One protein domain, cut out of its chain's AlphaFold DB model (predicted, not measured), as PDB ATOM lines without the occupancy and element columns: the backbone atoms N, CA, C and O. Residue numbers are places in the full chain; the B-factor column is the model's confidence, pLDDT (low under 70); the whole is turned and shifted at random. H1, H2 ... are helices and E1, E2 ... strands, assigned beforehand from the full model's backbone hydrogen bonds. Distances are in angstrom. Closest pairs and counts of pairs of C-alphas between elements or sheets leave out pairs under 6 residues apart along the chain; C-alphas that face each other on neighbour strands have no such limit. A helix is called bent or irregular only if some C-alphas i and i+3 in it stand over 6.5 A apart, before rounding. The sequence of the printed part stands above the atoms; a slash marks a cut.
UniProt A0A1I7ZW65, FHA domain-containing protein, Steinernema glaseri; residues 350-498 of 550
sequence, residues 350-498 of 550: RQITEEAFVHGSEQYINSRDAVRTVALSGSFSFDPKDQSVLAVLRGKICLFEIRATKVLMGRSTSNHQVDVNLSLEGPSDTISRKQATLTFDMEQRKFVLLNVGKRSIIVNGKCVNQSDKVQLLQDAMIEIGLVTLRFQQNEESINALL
ATOM      1  N   ARG A 350      26.808 -17.578 -11.605       44.56
ATOM      2  CA  ARG A 350      27.466 -17.843 -12.889       44.56
ATOM      3  C   ARG A 350      27.827 -19.317 -13.149       44.56
ATOM      4  O   ARG A 350      27.596 -19.772 -14.254       44.56
ATOM      5  N   GLN A 351      28.375 -20.051 -12.180       53.88
ATOM      6  CA  GLN A 351      28.650 -21.492 -12.307       53.88
ATOM      7  C   GLN A 351      27.356 -22.303 -12.403       53.88
ATOM      8  O   GLN A 351      27.304 -23.231 -13.193       53.88
ATOM      9  N   ILE A 352      26.305 -21.941 -11.656       53.53
ATOM     10  CA  ILE A 352      24.990 -22.595 -11.775       53.53
ATOM     11  C   ILE A 352      24.397 -22.331 -13.167       53.53
ATOM     12  O   ILE A 352      23.927 -23.259 -13.815       53.53
ATOM     13  N   THR A 353      24.491 -21.099 -13.678       55.97
ATOM     14  CA  THR A 353      24.078 -20.760 -15.049       55.97
ATOM     15  C   THR A 353      24.937 -21.459 -16.109       55.97
ATOM     16  O   THR A 353      24.390 -21.935 -17.096       55.97
ATOM     17  N   GLU A 354      26.257 -21.561 -15.923       57.12
ATOM     18  CA  GLU A 354      27.166 -22.279 -16.830       57.12
ATOM     19  C   GLU A 354      26.880 -23.796 -16.819       57.12
ATOM     20  O   GLU A 354      26.773 -24.389 -17.887       57.12
ATOM     21  N   GLU A 355      26.642 -24.418 -15.657       57.34
ATOM     22  CA  GLU A 355      26.220 -25.826 -15.532       57.34
ATOM     23  C   GLU A 355      24.829 -26.076 -16.137       57.34
ATOM     24  O   GLU A 355      24.637 -27.059 -16.853       57.34
ATOM     25  N   ALA A 356      23.861 -25.184 -15.902       56.62
ATOM     26  CA  ALA A 356      22.525 -25.260 -16.492       56.62
ATOM     27  C   ALA A 356      22.554 -25.077 -18.019       56.62
ATOM     28  O   ALA A 356      21.817 -25.754 -18.737       56.62
ATOM     29  N   PHE A 357      23.414 -24.189 -18.527       59.03
ATOM     30  CA  PHE A 357      23.610 -23.968 -19.959       59.03
ATOM     31  C   PHE A 357      24.300 -25.167 -20.618       59.03
ATOM     32  O   PHE A 357      23.833 -25.639 -21.653       59.03
ATOM     33  N   VAL A 358      25.352 -25.714 -19.993       57.75
ATOM     34  CA  VAL A 358      26.014 -26.946 -20.448       57.75
ATOM     35  C   VAL A 358      25.011 -28.096 -20.479       57.75
ATOM     36  O   VAL A 358      24.779 -28.634 -21.558       57.75
ATOM     37  N   HIS A 359      24.318 -28.407 -19.379       55.47
ATOM     38  CA  HIS A 359      23.335 -29.496 -19.364       55.47
ATOM     39  C   HIS A 359      22.172 -29.282 -20.345       55.47
ATOM     40  O   HIS A 359      21.777 -30.232 -21.020       55.47
ATOM     41  N   GLY A 360      21.664 -28.054 -20.495       53.66
ATOM     42  CA  GLY A 360      20.641 -27.731 -21.495       53.66
ATOM     43  C   GLY A 360      21.125 -27.865 -22.947       53.66
ATOM     44  O   GLY A 360      20.322 -28.144 -23.838       53.66
ATOM     45  N   SER A 361      22.433 -27.715 -23.191       48.19
ATOM     46  CA  SER A 361      23.066 -27.944 -24.500       48.19
ATOM     47  C   SER A 361      23.451 -29.411 -24.750       48.19
ATOM     48  O   SER A 361      23.366 -29.881 -25.881       48.19
ATOM     49  N   GLU A 362      23.805 -30.170 -23.708       47.72
ATOM     50  CA  GLU A 362      24.147 -31.596 -23.800       47.72
ATOM     51  C   GLU A 362      22.895 -32.482 -23.929       47.72
ATOM     52  O   GLU A 362      22.899 -33.451 -24.688       47.72
ATOM     53  N   GLN A 363      21.787 -32.123 -23.265       46.78
ATOM     54  CA  GLN A 363      20.490 -32.809 -23.404       46.78
ATOM     55  C   GLN A 363      19.772 -32.513 -24.739       46.78
ATOM     56  O   GLN A 363      18.695 -33.048 -24.996       46.78
ATOM     57  N   TYR A 364      20.360 -31.709 -25.632       41.31
ATOM     58  CA  TYR A 364      19.739 -31.253 -26.886       41.31
ATOM     59  C   TYR A 364      19.488 -32.367 -27.936       41.31
ATOM     60  O   TYR A 364      18.959 -32.099 -29.011       41.31
ATOM     61  N   ILE A 365      19.874 -33.620 -27.659       40.09
ATOM     62  CA  ILE A 365      19.962 -34.699 -28.663       40.09
ATOM     63  C   ILE A 365      18.899 -35.810 -28.482       40.09
ATOM     64  O   ILE A 365      18.579 -36.497 -29.454       40.09
ATOM     65  N   ASN A 366      18.290 -35.982 -27.299       39.78
ATOM     66  CA  ASN A 366      17.381 -37.110 -27.020       39.78
ATOM     67  C   ASN A 366      15.907 -36.706 -26.829       39.78
ATOM     68  O   ASN A 366      15.464 -36.328 -25.749       39.78
ATOM     69  N   SER A 367      15.088 -36.948 -27.858       49.84
ATOM     70  CA  SER A 367      13.619 -36.771 -27.854       49.84
ATOM     71  C   SER A 367      12.845 -37.793 -26.979       49.84
ATOM     72  O   SER A 367      11.712 -38.160 -27.303       49.84
ATOM     73  N   ARG A 368      13.458 -38.321 -25.912       60.12
ATOM     74  CA  ARG A 368      12.902 -39.381 -25.043       60.12
ATOM     75  C   ARG A 368      13.071 -39.138 -23.542       60.12
ATOM     76  O   ARG A 368      12.526 -39.917 -22.762       60.12
ATOM     77  N   ASP A 369      13.792 -38.097 -23.139       77.44
ATOM     78  CA  ASP A 369      14.059 -37.846 -21.725       77.44
ATOM     79  C   ASP A 369      12.797 -37.334 -21.004       77.44
ATOM     80  O   ASP A 369      11.996 -36.572 -21.553       77.44
ATOM     81  N   ALA A 370      12.592 -37.794 -19.765       86.00
ATOM     82  CA  ALA A 370      11.372 -37.548 -18.985       86.00
ATOM     83  C   ALA A 370      11.155 -36.064 -18.630       86.00
ATOM     84  O   ALA A 370      10.020 -35.629 -18.401       86.00
ATOM     85  N   VAL A 371      12.252 -35.305 -18.597       90.12
ATOM     86  CA  VAL A 371      12.328 -33.864 -18.368       90.12
ATOM     87  C   VAL A 371      13.383 -33.296 -19.314       90.12
ATOM     88  O   VAL A 371      14.459 -33.877 -19.439       90.12
ATOM     89  N   ARG A 372      13.105 -32.145 -19.933       87.06
ATOM     90  CA  ARG A 372      14.111 -31.338 -20.641       87.06
ATOM     91  C   ARG A 372      14.410 -30.082 -19.825       87.06
ATOM     92  O   ARG A 372      13.494 -29.327 -19.506       87.06
ATOM     93  N   THR A 373      15.680 -29.858 -19.492       86.25
ATOM     94  CA  THR A 373      16.113 -28.663 -18.749       86.25
ATOM     95  C   THR A 373      16.571 -27.572 -19.715       86.25
ATOM     96  O   THR A 373      17.375 -27.829 -20.607       86.25
ATOM     97  N   VAL A 374      16.080 -26.347 -19.531       82.44
ATOM     98  CA  VAL A 374      16.429 -25.168 -20.335       82.44
ATOM     99  C   VAL A 374      16.958 -24.071 -19.412       82.44
ATOM    100  O   VAL A 374      16.313 -23.729 -18.422       82.44
ATOM    101  N   ALA A 375      18.127 -23.507 -19.723       78.38
ATOM    102  CA  ALA A 375      18.664 -22.350 -19.007       78.38
ATOM    103  C   ALA A 375      17.960 -21.058 -19.461       78.38
ATOM    104  O   ALA A 375      17.886 -20.763 -20.656       78.38
ATOM    105  N   LEU A 376      17.456 -20.275 -18.508       74.56
ATOM    106  CA  LEU A 376      16.749 -19.022 -18.755       74.56
ATOM    107  C   LEU A 376      17.744 -17.875 -18.973       74.56
ATOM    108  O   LEU A 376      18.217 -17.248 -18.029       74.56
ATOM    109  N   SER A 377      18.038 -17.585 -20.240       54.75
ATOM    110  CA  SER A 377      18.801 -16.406 -20.658       54.75
ATOM    111  C   SER A 377      17.930 -15.521 -21.553       54.75
ATOM    112  O   SER A 377      17.684 -15.843 -22.714       54.75
ATOM    113  N   GLY A 378      17.415 -14.424 -20.992       55.16
ATOM    114  CA  GLY A 378      16.458 -13.537 -21.661       55.16
ATOM    115  C   GLY A 378      15.003 -14.024 -21.596       55.16
ATOM    116  O   GLY A 378      14.625 -14.830 -20.744       55.16
ATOM    117  N   SER A 379      14.158 -13.501 -22.486       51.56
ATOM    118  CA  SER A 379      12.708 -13.742 -22.511       51.56
ATOM    119  C   SER A 379      12.337 -15.093 -23.140       51.56
ATOM    120  O   SER A 379      11.668 -15.143 -24.171       51.56
ATOM    121  N   PHE A 380      12.775 -16.198 -22.533       59.66
ATOM    122  CA  PHE A 380      12.386 -17.533 -22.984       59.66
ATOM    123  C   PHE A 380      10.976 -17.893 -22.487       59.66
ATOM    124  O   PHE A 380      10.703 -17.894 -21.283       59.66
ATOM    125  N   SER A 381      10.087 -18.227 -23.420       60.94
ATOM    126  CA  SER A 381       8.787 -18.855 -23.175       60.94
ATOM    127  C   SER A 381       8.793 -20.253 -23.785       60.94
ATOM    128  O   SER A 381       9.269 -20.418 -24.908       60.94
ATOM    129  N   PHE A 382       8.244 -21.247 -23.084       71.38
ATOM    130  CA  PHE A 382       7.942 -22.531 -23.720       71.38
ATOM    131  C   PHE A 382       6.869 -22.326 -24.803       71.38
ATOM    132  O   PHE A 382       6.045 -21.421 -24.672       71.38
ATOM    133  N   ASP A 383       6.878 -23.140 -25.860       76.56
ATOM    134  CA  ASP A 383       5.797 -23.138 -26.851       76.56
ATOM    135  C   ASP A 383       4.598 -23.920 -26.282       76.56
ATOM    136  O   ASP A 383       4.734 -25.126 -26.044       76.56
ATOM    137  N   PRO A 384       3.421 -23.293 -26.073       73.31
ATOM    138  CA  PRO A 384       2.230 -24.000 -25.605       73.31
ATOM    139  C   PRO A 384       1.800 -25.147 -26.528       73.31
ATOM    140  O   PRO A 384       1.148 -26.079 -26.070       73.31
ATOM    141  N   LYS A 385       2.195 -25.118 -27.806       77.75
ATOM    142  CA  LYS A 385       1.782 -26.096 -28.821       77.75
ATOM    143  C   LYS A 385       2.649 -27.360 -28.860       77.75
ATOM    144  O   LYS A 385       2.319 -28.289 -29.603       77.75
ATOM    145  N   ASP A 386       3.738 -27.442 -28.083       82.81
ATOM    146  CA  ASP A 386       4.533 -28.676 -27.987       82.81
ATOM    147  C   ASP A 386       3.771 -29.755 -27.195       82.81
ATOM    148  O   ASP A 386       3.925 -29.898 -25.979       82.81
ATOM    149  N   GLN A 387       3.007 -30.577 -27.928       83.50
ATOM    150  CA  GLN A 387       2.254 -31.741 -27.434       83.50
ATOM    151  C   GLN A 387       3.100 -32.811 -26.710       83.50
ATOM    152  O   GLN A 387       2.548 -33.820 -26.262       83.50
ATOM    153  N   SER A 388       4.428 -32.667 -26.640       85.00
ATOM    154  CA  SER A 388       5.298 -33.532 -25.838       85.00
ATOM    155  C   SER A 388       5.574 -33.000 -24.425       85.00
ATOM    156  O   SER A 388       6.019 -33.773 -23.579       85.00
ATOM    157  N   VAL A 389       5.274 -31.728 -24.137       91.12
ATOM    158  CA  VAL A 389       5.447 -31.101 -22.816       91.12
ATOM    159  C   VAL A 389       4.102 -31.052 -22.097       91.12
ATOM    160  O   VAL A 389       3.228 -30.276 -22.470       91.12
ATOM    161  N   LEU A 390       3.927 -31.875 -21.060       92.94
ATOM    162  CA  LEU A 390       2.691 -31.980 -20.269       92.94
ATOM    163  C   LEU A 390       2.549 -30.847 -19.242       92.94
ATOM    164  O   LEU A 390       1.438 -30.439 -18.906       92.94
ATOM    165  N   ALA A 391       3.675 -30.365 -18.716       94.69
ATOM    166  CA  ALA A 391       3.749 -29.268 -17.758       94.69
ATOM    167  C   ALA A 391       5.148 -28.637 -17.758       94.69
ATOM    168  O   ALA A 391       6.095 -29.189 -18.316       94.69
ATOM    169  N   VAL A 392       5.291 -27.498 -17.090       93.75
ATOM    170  CA  VAL A 392       6.543 -26.763 -16.925       93.75
ATOM    171  C   VAL A 392       6.733 -26.396 -15.456       93.75
ATOM    172  O   VAL A 392       5.806 -25.923 -14.799       93.75
ATOM    173  N   LEU A 393       7.950 -26.575 -14.943       95.56
ATOM    174  CA  LEU A 393       8.406 -25.960 -13.695       95.56
ATOM    175  C   LEU A 393       9.388 -24.841 -14.042       95.56
ATOM    176  O   LEU A 393      10.492 -25.105 -14.516       95.56
ATOM    177  N   ARG A 394       8.987 -23.589 -13.822       91.19
ATOM    178  CA  ARG A 394       9.789 -22.399 -14.119       91.19
ATOM    179  C   ARG A 394      10.402 -21.835 -12.841       91.19
ATOM    180  O   ARG A 394       9.674 -21.349 -11.979       91.19
ATOM    181  N   GLY A 395      11.723 -21.885 -12.737       87.62
ATOM    182  CA  GLY A 395      12.502 -21.182 -11.724       87.62
ATOM    183  C   GLY A 395      12.985 -19.809 -12.196       87.62
ATOM    184  O   GLY A 395      12.442 -19.216 -13.134       87.62
ATOM    185  N   LYS A 396      14.023 -19.313 -11.522       83.62
ATOM    186  CA  LYS A 396      14.770 -18.088 -11.828       83.62
ATOM    187  C   LYS A 396      15.889 -18.347 -12.841       83.62
ATOM    188  O   LYS A 396      16.159 -17.471 -13.657       83.62
ATOM    189  N   ILE A 397      16.528 -19.521 -12.793       81.00
ATOM    190  CA  ILE A 397      17.678 -19.894 -13.640       81.00
ATOM    191  C   ILE A 397      17.298 -20.993 -14.640       81.00
ATOM    192  O   ILE A 397      17.742 -20.958 -15.788       81.00
ATOM    193  N   CYS A 398      16.453 -21.941 -14.240       87.06
ATOM    194  CA  CYS A 398      16.043 -23.078 -15.059       87.06
ATOM    195  C   CYS A 398      14.541 -23.098 -15.358       87.06
ATOM    196  O   CYS A 398      13.697 -22.714 -14.549       87.06
ATOM    197  N   LEU A 399      14.206 -23.644 -16.523       89.44
ATOM    198  CA  LEU A 399      12.866 -24.067 -16.902       89.44
ATOM    199  C   LEU A 399      12.921 -25.566 -17.209       89.44
ATOM    200  O   LEU A 399      13.678 -26.002 -18.074       89.44
ATOM    201  N   PHE A 400      12.142 -26.356 -16.474       92.88
ATOM    202  CA  PHE A 400      12.075 -27.808 -16.620       92.88
ATOM    203  C   PHE A 400      10.775 -28.181 -17.341       92.88
ATOM    204  O   PHE A 400       9.687 -28.086 -16.771       92.88
ATOM    205  N   GLU A 401      10.886 -28.594 -18.601       92.88
ATOM    206  CA  GLU A 401       9.778 -29.113 -19.403       92.88
ATOM    207  C   GLU A 401       9.502 -30.566 -19.009       92.88
ATOM    208  O   GLU A 401      10.322 -31.451 -19.254       92.88
ATOM    209  N   ILE A 402       8.347 -30.824 -18.401       93.94
ATOM    210  CA  ILE A 402       7.942 -32.139 -17.902       93.94
ATOM    211  C   ILE A 402       7.247 -32.905 -19.029       93.94
ATOM    212  O   ILE A 402       6.164 -32.521 -19.475       93.94
ATOM    213  N   ARG A 403       7.873 -33.990 -19.495       91.94
ATOM    214  CA  ARG A 403       7.432 -34.775 -20.663       91.94
ATOM    215  C   ARG A 403       6.854 -36.145 -20.270       91.94
ATOM    216  O   ARG A 403       6.009 -36.688 -20.978       91.94
ATOM    217  N   ALA A 404       7.251 -36.687 -19.116       92.19
ATOM    218  CA  ALA A 404       6.685 -37.913 -18.547       92.19
ATOM    219  C   ALA A 404       5.520 -37.649 -17.573       92.19
ATOM    220  O   ALA A 404       5.479 -36.637 -16.877       92.19
ATOM    221  N   THR A 405       4.609 -38.620 -17.440       92.62
ATOM    222  CA  THR A 405       3.497 -38.589 -16.464       92.62
ATOM    223  C   THR A 405       3.942 -38.749 -15.008       92.62
ATOM    224  O   THR A 405       3.132 -38.576 -14.100       92.62
ATOM    225  N   LYS A 406       5.210 -39.084 -14.754       95.12
ATOM    226  CA  LYS A 406       5.785 -39.191 -13.412       95.12
ATOM    227  C   LYS A 406       7.263 -38.825 -13.453       95.12
ATOM    228  O   LYS A 406       8.002 -39.425 -14.227       95.12
ATOM    229  N   VAL A 407       7.675 -37.885 -12.605       96.50
ATOM    230  CA  VAL A 407       9.065 -37.411 -12.504       96.50
ATOM    231  C   VAL A 407       9.495 -37.239 -11.047       96.50
ATOM    232  O   VAL A 407       8.710 -36.862 -10.172       96.50
ATOM    233  N   LEU A 408      10.761 -37.538 -10.783       96.12
ATOM    234  CA  LEU A 408      11.429 -37.443  -9.493       96.12
ATOM    235  C   LEU A 408      12.232 -36.141  -9.415       96.12
ATOM    236  O   LEU A 408      12.959 -35.791 -10.341       96.12
ATOM    237  N   MET A 409      12.131 -35.436  -8.289       95.19
ATOM    238  CA  MET A 409      12.734 -34.116  -8.086       95.19
ATOM    239  C   MET A 409      13.595 -34.095  -6.820       95.19
ATOM    240  O   MET A 409      13.224 -34.689  -5.800       95.19
ATOM    241  N   GLY A 410      14.739 -33.412  -6.851       93.88
ATOM    242  CA  GLY A 410      15.675 -33.355  -5.721       93.88
ATOM    243  C   GLY A 410      17.054 -32.818  -6.105       93.88
ATOM    244  O   GLY A 410      17.207 -32.200  -7.153       93.88
ATOM    245  N   ARG A 411      18.062 -33.063  -5.261       92.06
ATOM    246  CA  ARG A 411      19.478 -32.779  -5.571       92.06
ATOM    247  C   ARG A 411      20.152 -34.003  -6.201       92.06
ATOM    248  O   ARG A 411      20.374 -34.995  -5.499       92.06
ATOM    249  N   SER A 412      20.545 -33.921  -7.473       87.62
ATOM    250  CA  SER A 412      21.418 -34.935  -8.074       87.62
ATOM    251  C   SER A 412      22.793 -34.968  -7.401       87.62
ATOM    252  O   SER A 412      23.334 -33.958  -6.952       87.62
ATOM    253  N   THR A 413      23.374 -36.160  -7.351       84.94
ATOM    254  CA  THR A 413      24.733 -36.453  -6.877       84.94
ATOM    255  C   THR A 413      25.298 -37.604  -7.711       84.94
ATOM    256  O   THR A 413      24.528 -38.337  -8.329       84.94
ATOM    257  N   SER A 414      26.615 -37.839  -7.678       79.69
ATOM    258  CA  SER A 414      27.265 -38.955  -8.398       79.69
ATOM    259  C   SER A 414      26.567 -40.309  -8.215       79.69
ATOM    260  O   SER A 414      26.525 -41.120  -9.133       79.69
ATOM    261  N   ASN A 415      25.990 -40.540  -7.030       80.62
ATOM    262  CA  ASN A 415      25.403 -41.819  -6.641       80.62
ATOM    263  C   ASN A 415      23.867 -41.836  -6.760       80.62
ATOM    264  O   ASN A 415      23.267 -42.886  -6.542       80.62
ATOM    265  N   HIS A 416      23.209 -40.693  -6.984       80.88
ATOM    266  CA  HIS A 416      21.746 -40.554  -7.060       80.88
ATOM    267  C   HIS A 416      21.399 -39.481  -8.100       80.88
ATOM    268  O   HIS A 416      21.596 -38.299  -7.828       80.88
ATOM    269  N   GLN A 417      20.840 -39.881  -9.241       85.69
ATOM    270  CA  GLN A 417      20.254 -38.957 -10.216       85.69
ATOM    271  C   GLN A 417      18.740 -38.804  -9.999       85.69
ATOM    272  O   GLN A 417      18.093 -39.687  -9.423       85.69
ATOM    273  N   VAL A 418      18.197 -37.677 -10.458       92.19
ATOM    274  CA  VAL A 418      16.768 -37.332 -10.486       92.19
ATOM    275  C   VAL A 418      16.426 -36.664 -11.818       92.19
ATOM    276  O   VAL A 418      17.315 -36.116 -12.466       92.19
ATOM    277  N   ASP A 419      15.152 -36.688 -12.212       93.38
ATOM    278  CA  ASP A 419      14.702 -36.135 -13.496       93.38
ATOM    279  C   ASP A 419      14.663 -34.594 -13.462       93.38
ATOM    280  O   ASP A 419      15.089 -33.932 -14.404       93.38
ATOM    281  N   VAL A 420      14.210 -34.012 -12.343       94.31
ATOM    282  CA  VAL A 420      14.271 -32.564 -12.072       94.31
ATOM    283  C   VAL A 420      15.375 -32.296 -11.046       94.31
ATOM    284  O   VAL A 420      15.165 -32.422  -9.832       94.31
ATOM    285  N   ASN A 421      16.568 -31.939 -11.529       92.38
ATOM    286  CA  ASN A 421      17.706 -31.622 -10.670       92.38
ATOM    287  C   ASN A 421      17.668 -30.166 -10.177       92.38
ATOM    288  O   ASN A 421      18.088 -29.236 -10.863       92.38
ATOM    289  N   LEU A 422      17.243 -29.987  -8.928       91.50
ATOM    290  CA  LEU A 422      17.119 -28.687  -8.267       91.50
ATOM    291  C   LEU A 422      18.476 -28.028  -7.951       91.50
ATOM    292  O   LEU A 422      18.505 -26.849  -7.609       91.50
ATOM    293  N   SER A 423      19.607 -28.736  -8.109       86.44
ATOM    294  CA  SER A 423      20.940 -28.121  -7.989       86.44
ATOM    295  C   SER A 423      21.304 -27.199  -9.159       86.44
ATOM    296  O   SER A 423      22.306 -26.498  -9.063       86.44
ATOM    297  N   LEU A 424      20.537 -27.225 -10.256       85.50
ATOM    298  CA  LEU A 424      20.705 -26.325 -11.407       85.50
ATOM    299  C   LEU A 424      19.940 -25.001 -11.238       85.50
ATOM    300  O   LEU A 424      20.119 -24.083 -12.027       85.50
ATOM    301  N   GLU A 425      19.100 -24.902 -10.205       84.88
ATOM    302  CA  GLU A 425      18.277 -23.722  -9.921       84.88
ATOM    303  C   GLU A 425      18.793 -22.922  -8.712       84.88
ATOM    304  O   GLU A 425      18.639 -21.705  -8.673       84.88
ATOM    305  N   GLY A 426      19.430 -23.561  -7.721       78.94
ATOM    306  CA  GLY A 426      19.930 -22.836  -6.551       78.94
ATOM    307  C   GLY A 426      20.600 -23.685  -5.462       78.94
ATOM    308  O   GLY A 426      20.930 -24.855  -5.686       78.94
ATOM    309  N   PRO A 427      20.811 -23.101  -4.261       76.62
ATOM    310  CA  PRO A 427      21.441 -23.775  -3.125       76.62
ATOM    311  C   PRO A 427      20.642 -25.020  -2.721       76.62
ATOM    312  O   PRO A 427      19.506 -24.929  -2.250       76.62
ATOM    313  N   SER A 428      21.231 -26.202  -2.911       83.56
ATOM    314  CA  SER A 428      20.496 -27.475  -2.881       83.56
ATOM    315  C   SER A 428      20.933 -28.428  -1.768       83.56
ATOM    316  O   SER A 428      20.400 -29.527  -1.632       83.56
ATOM    317  N   ASP A 429      21.859 -28.020  -0.904       79.50
ATOM    318  CA  ASP A 429      22.438 -28.902   0.117       79.50
ATOM    319  C   ASP A 429      21.471 -29.242   1.252       79.50
ATOM    320  O   ASP A 429      21.526 -30.333   1.825       79.50
ATOM    321  N   THR A 430      20.491 -28.364   1.466       81.75
ATOM    322  CA  THR A 430      19.327 -28.582   2.337       81.75
ATOM    323  C   THR A 430      18.153 -29.290   1.636       81.75
ATOM    324  O   THR A 430      17.110 -29.505   2.256       81.75
ATOM    325  N   ILE A 431      18.311 -29.665   0.361       89.25
ATOM    326  CA  ILE A 431      17.333 -30.408  -0.443       89.25
ATOM    327  C   ILE A 431      17.715 -31.894  -0.449       89.25
ATOM    328  O   ILE A 431      18.876 -32.279  -0.641       89.25
ATOM    329  N   SER A 432      16.724 -32.764  -0.236       91.19
ATOM    330  CA  SER A 432      16.940 -34.213  -0.251       91.19
ATOM    331  C   SER A 432      17.336 -34.695  -1.655       91.19
ATOM    332  O   SER A 432      16.797 -34.231  -2.660       91.19
ATOM    333  N   ARG A 433      18.220 -35.702  -1.740       91.75
ATOM    334  CA  ARG A 433      18.586 -36.344  -3.026       91.75
ATOM    335  C   ARG A 433      17.379 -36.902  -3.786       91.75
ATOM    336  O   ARG A 433      17.398 -36.988  -5.001       91.75
ATOM    337  N   LYS A 434      16.329 -37.272  -3.052       94.56
ATOM    338  CA  LYS A 434      14.968 -37.497  -3.545       94.56
ATOM    339  C   LYS A 434      14.066 -36.671  -2.636       94.56
ATOM    340  O   LYS A 434      13.982 -36.987  -1.452       94.56
ATOM    341  N   GLN A 435      13.502 -35.578  -3.141       94.88
ATOM    342  CA  GLN A 435      12.729 -34.615  -2.352       94.88
ATOM    343  C   GLN A 435      11.238 -34.694  -2.669       94.88
ATOM    344  O   GLN A 435      10.429 -34.744  -1.752       94.88
ATOM    345  N   ALA A 436      10.862 -34.758  -3.944       97.25
ATOM    346  CA  ALA A 436       9.464 -34.853  -4.343       97.25
ATOM    347  C   ALA A 436       9.278 -35.787  -5.537       97.25
ATOM    348  O   ALA A 436      10.211 -36.033  -6.296       97.25
ATOM    349  N   THR A 437       8.061 -36.289  -5.717       97.50
ATOM    350  CA  THR A 437       7.625 -36.946  -6.952       97.50
ATOM    351  C   THR A 437       6.411 -36.196  -7.482       97.50
ATOM    352  O   THR A 437       5.392 -36.110  -6.796       97.50
ATOM    353  N   LEU A 438       6.521 -35.657  -8.692       97.69
ATOM    354  CA  LEU A 438       5.419 -35.033  -9.418       97.69
ATOM    355  C   LEU A 438       4.789 -36.097 -10.321       97.69
ATOM    356  O   LEU A 438       5.492 -36.743 -11.096       97.69
ATOM    357  N   THR A 439       3.483 -36.321 -10.190       97.19
ATOM    358  CA  THR A 439       2.743 -37.341 -10.953       97.19
ATOM    359  C   THR A 439       1.485 -36.729 -11.558       97.19
ATOM    360  O   THR A 439       0.764 -36.018 -10.863       97.19
ATOM    361  N   PHE A 440       1.202 -37.017 -12.825       95.62
ATOM    362  CA  PHE A 440      -0.080 -36.726 -13.455       95.62
ATOM    363  C   PHE A 440      -1.046 -37.893 -13.228       95.62
ATOM    364  O   PHE A 440      -0.799 -39.020 -13.658       95.62
ATOM    365  N   ASP A 441      -2.140 -37.615 -12.530       92.94
ATOM    366  CA  ASP A 441      -3.259 -38.526 -12.322       92.94
ATOM    367  C   ASP A 441      -4.150 -38.508 -13.574       92.94
ATOM    368  O   ASP A 441      -4.774 -37.494 -13.889       92.94
ATOM    369  N   MET A 442      -4.179 -39.626 -14.306       88.69
ATOM    370  CA  MET A 442      -4.931 -39.772 -15.559       88.69
ATOM    371  C   MET A 442      -6.450 -39.857 -15.346       88.69
ATOM    372  O   MET A 442      -7.210 -39.500 -16.247       88.69
ATOM    373  N   GLU A 443      -6.895 -40.325 -14.177       88.12
ATOM    374  CA  GLU A 443      -8.314 -40.487 -13.844       88.12
ATOM    375  C   GLU A 443      -8.903 -39.142 -13.412       88.12
ATOM    376  O   GLU A 443      -9.919 -38.692 -13.941       88.12
ATOM    377  N   GLN A 444      -8.207 -38.459 -12.499       89.25
ATOM    378  CA  GLN A 444      -8.619 -37.172 -11.936       89.25
ATOM    379  C   GLN A 444      -8.072 -35.965 -12.722       89.25
ATOM    380  O   GLN A 444      -8.291 -34.822 -12.319       89.25
ATOM    381  N   ARG A 445      -7.362 -36.217 -13.834       90.69
ATOM    382  CA  ARG A 445      -6.770 -35.248 -14.779       90.69
ATOM    383  C   ARG A 445      -5.957 -34.126 -14.126       90.69
ATOM    384  O   ARG A 445      -6.078 -32.965 -14.512       90.69
ATOM    385  N   LYS A 446      -5.143 -34.448 -13.122       93.25
ATOM    386  CA  LYS A 446      -4.488 -33.429 -12.287       93.25
ATOM    387  C   LYS A 446      -3.072 -33.798 -11.888       93.25
ATOM    388  O   LYS A 446      -2.740 -34.968 -11.721       93.25
ATOM    389  N   PHE A 447      -2.247 -32.786 -11.662       96.75
ATOM    390  CA  PHE A 447      -0.916 -32.990 -11.110       96.75
ATOM    391  C   PHE A 447      -0.966 -33.113  -9.587       96.75
ATOM    392  O   PHE A 447      -1.592 -32.314  -8.891       96.75
ATOM    393  N   VAL A 448      -0.284 -34.130  -9.071       97.19
ATOM    394  CA  VAL A 448      -0.136 -34.416  -7.646       97.19
ATOM    395  C   VAL A 448       1.350 -34.415  -7.308       97.19
ATOM    396  O   VAL A 448       2.139 -35.162  -7.890       97.19
ATOM    397  N   LEU A 449       1.721 -33.577  -6.346       97.75
ATOM    398  CA  LEU A 449       3.055 -33.503  -5.776       97.75
ATOM    399  C   LEU A 449       3.076 -34.292  -4.462       97.75
ATOM    400  O   LEU A 449       2.406 -33.914  -3.503       97.75
ATOM    401  N   LEU A 450       3.845 -35.378  -4.422       97.75
ATOM    402  CA  LEU A 450       4.129 -36.158  -3.215       97.75
ATOM    403  C   LEU A 450       5.499 -35.752  -2.666       97.75
ATOM    404  O   LEU A 450       6.500 -35.862  -3.381       97.75
ATOM    405  N   ASN A 451       5.572 -35.331  -1.404       97.06
ATOM    406  CA  ASN A 451       6.850 -35.112  -0.734       97.06
ATOM    407  C   ASN A 451       7.420 -36.459  -0.253       97.06
ATOM    408  O   ASN A 451       6.766 -37.200   0.476       97.06
ATOM    409  N   VAL A 452       8.648 -36.778  -0.656       95.44
ATOM    410  CA  VAL A 452       9.370 -38.000  -0.248       95.44
ATOM    411  C   VAL A 452      10.650 -37.689   0.538       95.44
ATOM    412  O   VAL A 452      11.257 -38.588   1.122       95.44
ATOM    413  N   GLY A 453      11.062 -36.419   0.560       90.56
ATOM    414  CA  GLY A 453      12.249 -35.935   1.252       90.56
ATOM    415  C   GLY A 453      12.020 -35.680   2.737       90.56
ATOM    416  O   GLY A 453      10.901 -35.721   3.235       90.56
ATOM    417  N   LYS A 454      13.107 -35.380   3.456       85.81
ATOM    418  CA  LYS A 454      13.060 -35.084   4.900       85.81
ATOM    419  C   LYS A 454      12.500 -33.697   5.226       85.81
ATOM    420  O   LYS A 454      12.001 -33.484   6.323       85.81
ATOM    421  N   ARG A 455      12.666 -32.735   4.314       84.62
ATOM    422  CA  ARG A 455      12.224 -31.345   4.503       84.62
ATOM    423  C   ARG A 455      10.780 -31.198   4.032       84.62
ATOM    424  O   ARG A 455      10.406 -31.828   3.043       84.62
ATOM    425  N   SER A 456       9.995 -30.357   4.698       90.81
ATOM    426  CA  SER A 456       8.709 -29.903   4.167       90.81
ATOM    427  C   SER A 456       8.891 -29.165   2.834       90.81
ATOM    428  O   SER A 456       9.955 -28.613   2.543       90.81
ATOM    429  N   ILE A 457       7.841 -29.185   2.020       94.81
ATOM    430  CA  ILE A 457       7.699 -28.386   0.800       94.81
ATOM    431  C   ILE A 457       6.561 -27.404   1.061       94.81
ATOM    432  O   ILE A 457       5.555 -27.803   1.645       94.81
ATOM    433  N   ILE A 458       6.697 -26.148   0.649       94.19
ATOM    434  CA  ILE A 458       5.606 -25.173   0.735       94.19
ATOM    435  C   ILE A 458       4.996 -25.042  -0.663       94.19
ATOM    436  O   ILE A 458       5.719 -24.886  -1.644       94.19
ATOM    437  N   VAL A 459       3.671 -25.159  -0.772       95.12
ATOM    438  CA  VAL A 459       2.928 -24.998  -2.030       95.12
ATOM    439  C   VAL A 459       1.804 -23.997  -1.812       95.12
ATOM    440  O   VAL A 459       0.909 -24.255  -1.010       95.12
ATOM    441  N   ASN A 460       1.853 -22.850  -2.496       91.50
ATOM    442  CA  ASN A 460       0.939 -21.718  -2.279       91.50
ATOM    443  C   ASN A 460       0.778 -21.365  -0.778       91.50
ATOM    444  O   ASN A 460      -0.336 -21.255  -0.270       91.50
ATOM    445  N   GLY A 461       1.891 -21.283  -0.039       83.12
ATOM    446  CA  GLY A 461       1.909 -21.044   1.413       83.12
ATOM    447  C   GLY A 461       1.545 -22.249   2.298       83.12
ATOM    448  O   GLY A 461       1.795 -22.216   3.501       83.12
ATOM    449  N   LYS A 462       1.012 -23.347   1.745       89.38
ATOM    450  CA  LYS A 462       0.669 -24.554   2.513       89.38
ATOM    451  C   LYS A 462       1.862 -25.503   2.645       89.38
ATOM    452  O   LYS A 462       2.384 -25.990   1.645       89.38
ATOM    453  N   CYS A 463       2.228 -25.850   3.877       92.19
ATOM    454  CA  CYS A 463       3.215 -26.894   4.156       92.19
ATOM    455  C   CYS A 463       2.719 -28.300   3.764       92.19
ATOM    456  O   CYS A 463       1.583 -28.684   4.045       92.19
ATOM    457  N   VAL A 464       3.621 -29.077   3.166       94.50
ATOM    458  CA  VAL A 464       3.474 -30.483   2.768       94.50
ATOM    459  C   VAL A 464       4.643 -31.248   3.394       94.50
ATOM    460  O   VAL A 464       5.796 -31.076   2.983       94.50
ATOM    461  N   ASN A 465       4.384 -32.045   4.429       93.38
ATOM    462  CA  ASN A 465       5.423 -32.745   5.192       93.38
ATOM    463  C   ASN A 465       5.863 -34.030   4.479       93.38
ATOM    464  O   ASN A 465       5.362 -34.358   3.406       93.38
ATOM    465  N   GLN A 466       6.827 -34.764   5.039       93.75
ATOM    466  CA  GLN A 466       7.261 -36.029   4.445       93.75
ATOM    467  C   GLN A 466       6.084 -37.017   4.342       93.75
ATOM    468  O   GLN A 466       5.352 -37.210   5.307       93.75
ATOM    469  N   SER A 467       5.934 -37.650   3.176       94.12
ATOM    470  CA  SER A 467       4.819 -38.529   2.785       94.12
ATOM    471  C   SER A 467       3.462 -37.845   2.546       94.12
ATOM    472  O   SER A 467       2.549 -38.513   2.054       94.12
ATOM    473  N   ASP A 468       3.319 -36.538   2.791       95.12
ATOM    474  CA  ASP A 468       2.117 -35.793   2.400       95.12
ATOM    475  C   ASP A 468       2.068 -35.579   0.878       95.12
ATOM    476  O   ASP A 468       3.093 -35.417   0.203       95.12
ATOM    477  N   LYS A 469       0.846 -35.514   0.336       95.62
ATOM    478  CA  LYS A 469       0.578 -35.182  -1.070       95.62
ATOM    479  C   LYS A 469      -0.339 -33.968  -1.204       95.62
ATOM    480  O   LYS A 469      -1.298 -33.823  -0.447       95.62
ATOM    481  N   VAL A 470      -0.085 -33.138  -2.210       96.69
ATOM    482  CA  VAL A 470      -0.915 -31.979  -2.566       96.69
ATOM    483  C   VAL A 470      -1.228 -31.987  -4.062       96.69
ATOM    484  O   VAL A 470      -0.427 -32.450  -4.871       96.69
ATOM    485  N   GLN A 471      -2.405 -31.493  -4.437       96.56
ATOM    486  CA  GLN A 471      -2.739 -31.218  -5.833       96.56
ATOM    487  C   GLN A 471      -2.103 -29.889  -6.248       96.56
ATOM    488  O   GLN A 471      -2.255 -28.893  -5.544       96.56
ATOM    489  N   LEU A 472      -1.420 -29.870  -7.390       96.19
ATOM    490  CA  LEU A 472      -0.989 -28.627  -8.018       96.19
ATOM    491  C   LEU A 472      -2.133 -28.061  -8.863       96.19
ATOM    492  O   LEU A 472      -2.865 -28.803  -9.521       96.19
ATOM    493  N   LEU A 473      -2.276 -26.742  -8.819       94.06
ATOM    494  CA  LEU A 473      -3.150 -25.966  -9.695       94.06
ATOM    495  C   LEU A 473      -2.286 -25.221 -10.716       94.06
ATOM    496  O   LEU A 473      -1.076 -25.089 -10.518       94.06
ATOM    497  N   GLN A 474      -2.902 -24.711 -11.780       93.25
ATOM    498  CA  GLN A 474      -2.228 -23.809 -12.710       93.25
ATOM    499  C   GLN A 474      -1.580 -22.635 -11.952       93.25
ATOM    500  O   GLN A 474      -2.171 -22.083 -11.024       93.25
ATOM    501  N   ASP A 475      -0.353 -22.286 -12.345       92.38
ATOM    502  CA  ASP A 475       0.461 -21.214 -11.763       92.38
ATOM    503  C   ASP A 475       0.818 -21.368 -10.268       92.38
ATOM    504  O   ASP A 475       1.275 -20.411  -9.639       92.38
ATOM    505  N   ALA A 476       0.681 -22.573  -9.696       95.06
ATOM    506  CA  ALA A 476       1.043 -22.843  -8.305       95.06
ATOM    507  C   ALA A 476       2.542 -22.620  -8.024       95.06
ATOM    508  O   ALA A 476       3.415 -23.119  -8.737       95.06
ATOM    509  N   MET A 477       2.833 -21.914  -6.934       95.62
ATOM    510  CA  MET A 477       4.181 -21.668  -6.430       95.62
ATOM    511  C   MET A 477       4.618 -22.817  -5.518       95.62
ATOM    512  O   MET A 477       3.876 -23.213  -4.618       95.62
ATOM    513  N   ILE A 478       5.817 -23.347  -5.754       96.88
ATOM    514  CA  ILE A 478       6.426 -24.472  -5.038       96.88
ATOM    515  C   ILE A 478       7.782 -24.018  -4.496       96.88
ATOM    516  O   ILE A 478       8.678 -23.660  -5.259       96.88
ATOM    517  N   GLU A 479       7.954 -24.079  -3.182       93.88
ATOM    518  CA  GLU A 479       9.164 -23.657  -2.478       93.88
ATOM    519  C   GLU A 479       9.812 -24.846  -1.763       93.88
ATOM    520  O   GLU A 479       9.185 -25.574  -0.985       93.88
ATOM    521  N   ILE A 480      11.099 -25.054  -2.046       92.12
ATOM    522  CA  ILE A 480      11.908 -26.169  -1.553       92.12
ATOM    523  C   ILE A 480      13.219 -25.596  -1.004       92.12
ATOM    524  O   ILE A 480      14.246 -25.527  -1.681       92.12
ATOM    525  N   GLY A 481      13.186 -25.162   0.255       86.50
ATOM    526  CA  GLY A 481      14.332 -24.537   0.912       86.50
ATOM    527  C   GLY A 481      14.588 -23.121   0.402       86.50
ATOM    528  O   GLY A 481      13.920 -22.203   0.853       86.50
ATOM    529  N   LEU A 482      15.569 -22.955  -0.491       83.00
ATOM    530  CA  LEU A 482      15.888 -21.674  -1.150       83.00
ATOM    531  C   LEU A 482      15.571 -21.684  -2.659       83.00
ATOM    532  O   LEU A 482      15.824 -20.700  -3.350       83.00
ATOM    533  N   VAL A 483      15.027 -22.793  -3.172       87.38
ATOM    534  CA  VAL A 483      14.576 -22.933  -4.562       87.38
ATOM    535  C   VAL A 483      13.076 -22.657  -4.636       87.38
ATOM    536  O   VAL A 483      12.297 -23.281  -3.914       87.38
ATOM    537  N   THR A 484      12.676 -21.762  -5.540       91.94
ATOM    538  CA  THR A 484      11.278 -21.385  -5.800       91.94
ATOM    539  C   THR A 484      10.949 -21.670  -7.261       91.94
ATOM    540  O   THR A 484      11.649 -21.194  -8.152       91.94
ATOM    541  N   LEU A 485       9.881 -22.423  -7.513       94.94
ATOM    542  CA  LEU A 485       9.414 -22.804  -8.847       94.94
ATOM    543  C   LEU A 485       7.940 -22.422  -9.018       94.94
ATOM    544  O   LEU A 485       7.133 -22.654  -8.123       94.94
ATOM    545  N   ARG A 486       7.571 -21.914 -10.193       95.12
ATOM    546  CA  ARG A 486       6.181 -21.766 -10.634       95.12
ATOM    547  C   ARG A 486       5.810 -22.946 -11.526       95.12
ATOM    548  O   ARG A 486       6.474 -23.191 -12.534       95.12
ATOM    549  N   PHE A 487       4.767 -23.677 -11.161       96.56
ATOM    550  CA  PHE A 487       4.224 -24.783 -11.944       96.56
ATOM    551  C   PHE A 487       3.184 -24.279 -12.950       96.56
ATOM    552  O   PHE A 487       2.298 -23.513 -12.587       96.56
ATOM    553  N   GLN A 488       3.259 -24.733 -14.201       94.19
ATOM    554  CA  GLN A 488       2.271 -24.444 -15.245       94.19
ATOM    555  C   GLN A 488       1.908 -25.744 -15.974       94.19
ATOM    556  O   GLN A 488       2.800 -26.506 -16.341       94.19
ATOM    557  N   GLN A 489       0.621 -26.019 -16.187       93.50
ATOM    558  CA  GLN A 489       0.156 -27.203 -16.919       93.50
ATOM    559  C   GLN A 489      -0.090 -26.875 -18.398       93.50
ATOM    560  O   GLN A 489      -0.538 -25.777 -18.719       93.50
ATOM    561  N   ASN A 490       0.181 -27.818 -19.305       92.56
ATOM    562  CA  ASN A 490      -0.130 -27.658 -20.725       92.56
ATOM    563  C   ASN A 490      -1.400 -28.440 -21.080       92.56
ATOM    564  O   ASN A 490      -1.375 -29.658 -21.271       92.56
ATOM    565  N   GLU A 491      -2.522 -27.731 -21.174       89.62
ATOM    566  CA  GLU A 491      -3.832 -28.343 -21.405       89.62
ATOM    567  C   GLU A 491      -3.981 -28.943 -22.812       89.62
ATOM    568  O   GLU A 491      -4.655 -29.965 -22.960       89.62
ATOM    569  N   GLU A 492      -3.308 -28.401 -23.835       88.38
ATOM    570  CA  GLU A 492      -3.287 -29.004 -25.176       88.38
ATOM    571  C   GLU A 492      -2.588 -30.372 -25.139       88.38
ATOM    572  O   GLU A 492      -3.154 -31.378 -25.578       88.38
ATOM    573  N   SER A 493      -1.404 -30.444 -24.525       87.56
ATOM    574  CA  SER A 493      -0.640 -31.688 -24.357       87.56
ATOM    575  C   SER A 493      -1.355 -32.723 -23.491       87.56
ATOM    576  O   SER A 493      -1.337 -33.912 -23.806       87.56
ATOM    577  N   ILE A 494      -2.026 -32.293 -22.420       90.31
ATOM    578  CA  ILE A 494      -2.817 -33.176 -21.549       90.31
ATOM    579  C   ILE A 494      -4.005 -33.770 -22.318       90.31
ATOM    580  O   ILE A 494      -4.247 -34.977 -22.248       90.31
ATOM    581  N   ASN A 495      -4.718 -32.965 -23.110       89.56
ATOM    582  CA  ASN A 495      -5.809 -33.460 -23.952       89.56
ATOM    583  C   ASN A 495      -5.297 -34.371 -25.090       89.56
ATOM    584  O   ASN A 495      -5.930 -35.389 -25.401       89.56
ATOM    585  N   ALA A 496      -4.118 -34.086 -25.655       87.81
ATOM    586  CA  ALA A 496      -3.442 -34.960 -26.616       87.81
ATOM    587  C   ALA A 496      -3.008 -36.300 -25.984       87.81
ATOM    588  O   ALA A 496      -3.143 -37.352 -26.609       87.81
ATOM    589  N   LEU A 497      -2.548 -36.302 -24.730       87.94
ATOM    590  CA  LEU A 497      -2.213 -37.519 -23.985       87.94
ATOM    591  C   LEU A 497      -3.464 -38.372 -23.713       87.94
ATOM    592  O   LEU A 497      -3.502 -39.549 -24.073       87.94
ATOM    593  N   LEU A 498      -4.509 -37.770 -23.136       87.88
ATOM    594  CA  LEU A 498      -5.758 -38.455 -22.772       87.88
ATOM    595  C   LEU A 498      -6.474 -39.070 -23.986       87.88
ATOM    596  O   LEU A 498      -7.049 -40.156 -23.887       87.88
TER     597      LEU A 498
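What this domain is: This is residues 350 to 498 of the 550 residues of the protein "FHA domain-containing protein" of Steinernema glaseri (UniProt A0A1I7ZW65). You are looking at a sandwich of two antiparallel sheets, partly face to face: a strongly twisted sheet of seven strands and a flatter one of four. The helix H1 packs on the large sheet at its E1 edge, the short helix H2 follows E11 at the end of the printed part, and a long loop, residues 411 to 435, links E4 to E5. The printed part has 149 residues with two named helices and eleven named strands, in the order H1, E1 to E11, H2; the class is mixed, helices and strands. The sheets run E1, E3, E2, E11, E10, E7, E8 and E4, E5, E6, E9. The whole is compact, with a radius of gyration of the C-alphas of 14.4 A and spans of 40 by 35 by 29 A.

How they stand to each other: Start at H1, residues 350 to 365, which is on the large sheet at a height over the sheet of 4.8 A. It only just lies over E1, residues 371 to 375, with 3 of its 16 C-alphas falling on that strand, and runs slantwise to it at 37 degrees on the local plane. Their closest C-alphas are those of Gly 360 and Val 374, 5.1 A apart. Next come E2, residues 391 to 394, and E3, residues 398 to 402, a hairpin; look for N 393 and O 400 at 2.9 A. E3 is also the antiparallel neighbour of the edge strand E1, with N 374 and O 399 at 2.8 A. Then the chain changes to the small sheet: E4, residues 406 to 410, E5, residues 436 to 441, and E6, residues 446 to 451, form a meander, each strand the antiparallel neighbour of the one before. Check N 409 and O 436 at 2.8 A, and N 439 and O 448 at 2.9 A. E7, residues 457 to 459, and E8, residues 462 to 464, are a hairpin of the large sheet, with N 459 and O 462 at 2.9 A. E9, residues 469 to 471, is back in the small sheet beside E6, with N 449 and O 470 at 2.8 A; the closest C-alphas of E8 and E9 are those of Val 464 and Val 470, 7.1 A apart. E10, residues 477 to 480, is the neighbour of E7, with N 479 and O 458 at 2.8 A. E11, residues 483 to 489, is staggered: it pairs with E10 over 483 to 486, with N 485 and O 478 at 2.8 A, and with E2 over 486 to 489, with N 488 and O 392 at 2.9 A. The facing parts of the two sheets are 8.8 A centre to centre. H2, residues 491 to 498, is not on either sheet. In H2 every O i to N i+4 pair is within hydrogen-bond range; in H1, 10 of 12 are.

Where its parts are: Find C-alpha 350 at (27.466, -17.843, -12.889); from there H1 runs 24.3 A to C-alpha 365, and it is irregular, with C-alphas 362 and 365 7.1 A apart. E1 measures 13.2 A, E3 12.5 A, E4 13.8 A, E5 15.5 A and E6 16.3 A. E11, the longest strand, starts at (14.576, -22.933, -4.562) and runs 19.5 A. H2 runs 10.4 A to C-alpha 498 at (-5.758, -38.455, -22.772).

The domain as a whole: The C-alphas of Arg 350 and Glu 443, the two farthest apart, are 42.4 A apart. The printed part has no cut. The long links are E1 to E2 and E4 to E5; in the latter, residues 420 to 421 pair in parallel with 409 to 410 of E4. The mean pLDDT of the printed part is 83.9, and residues 350 to 368 and 377 to 381 are under 70.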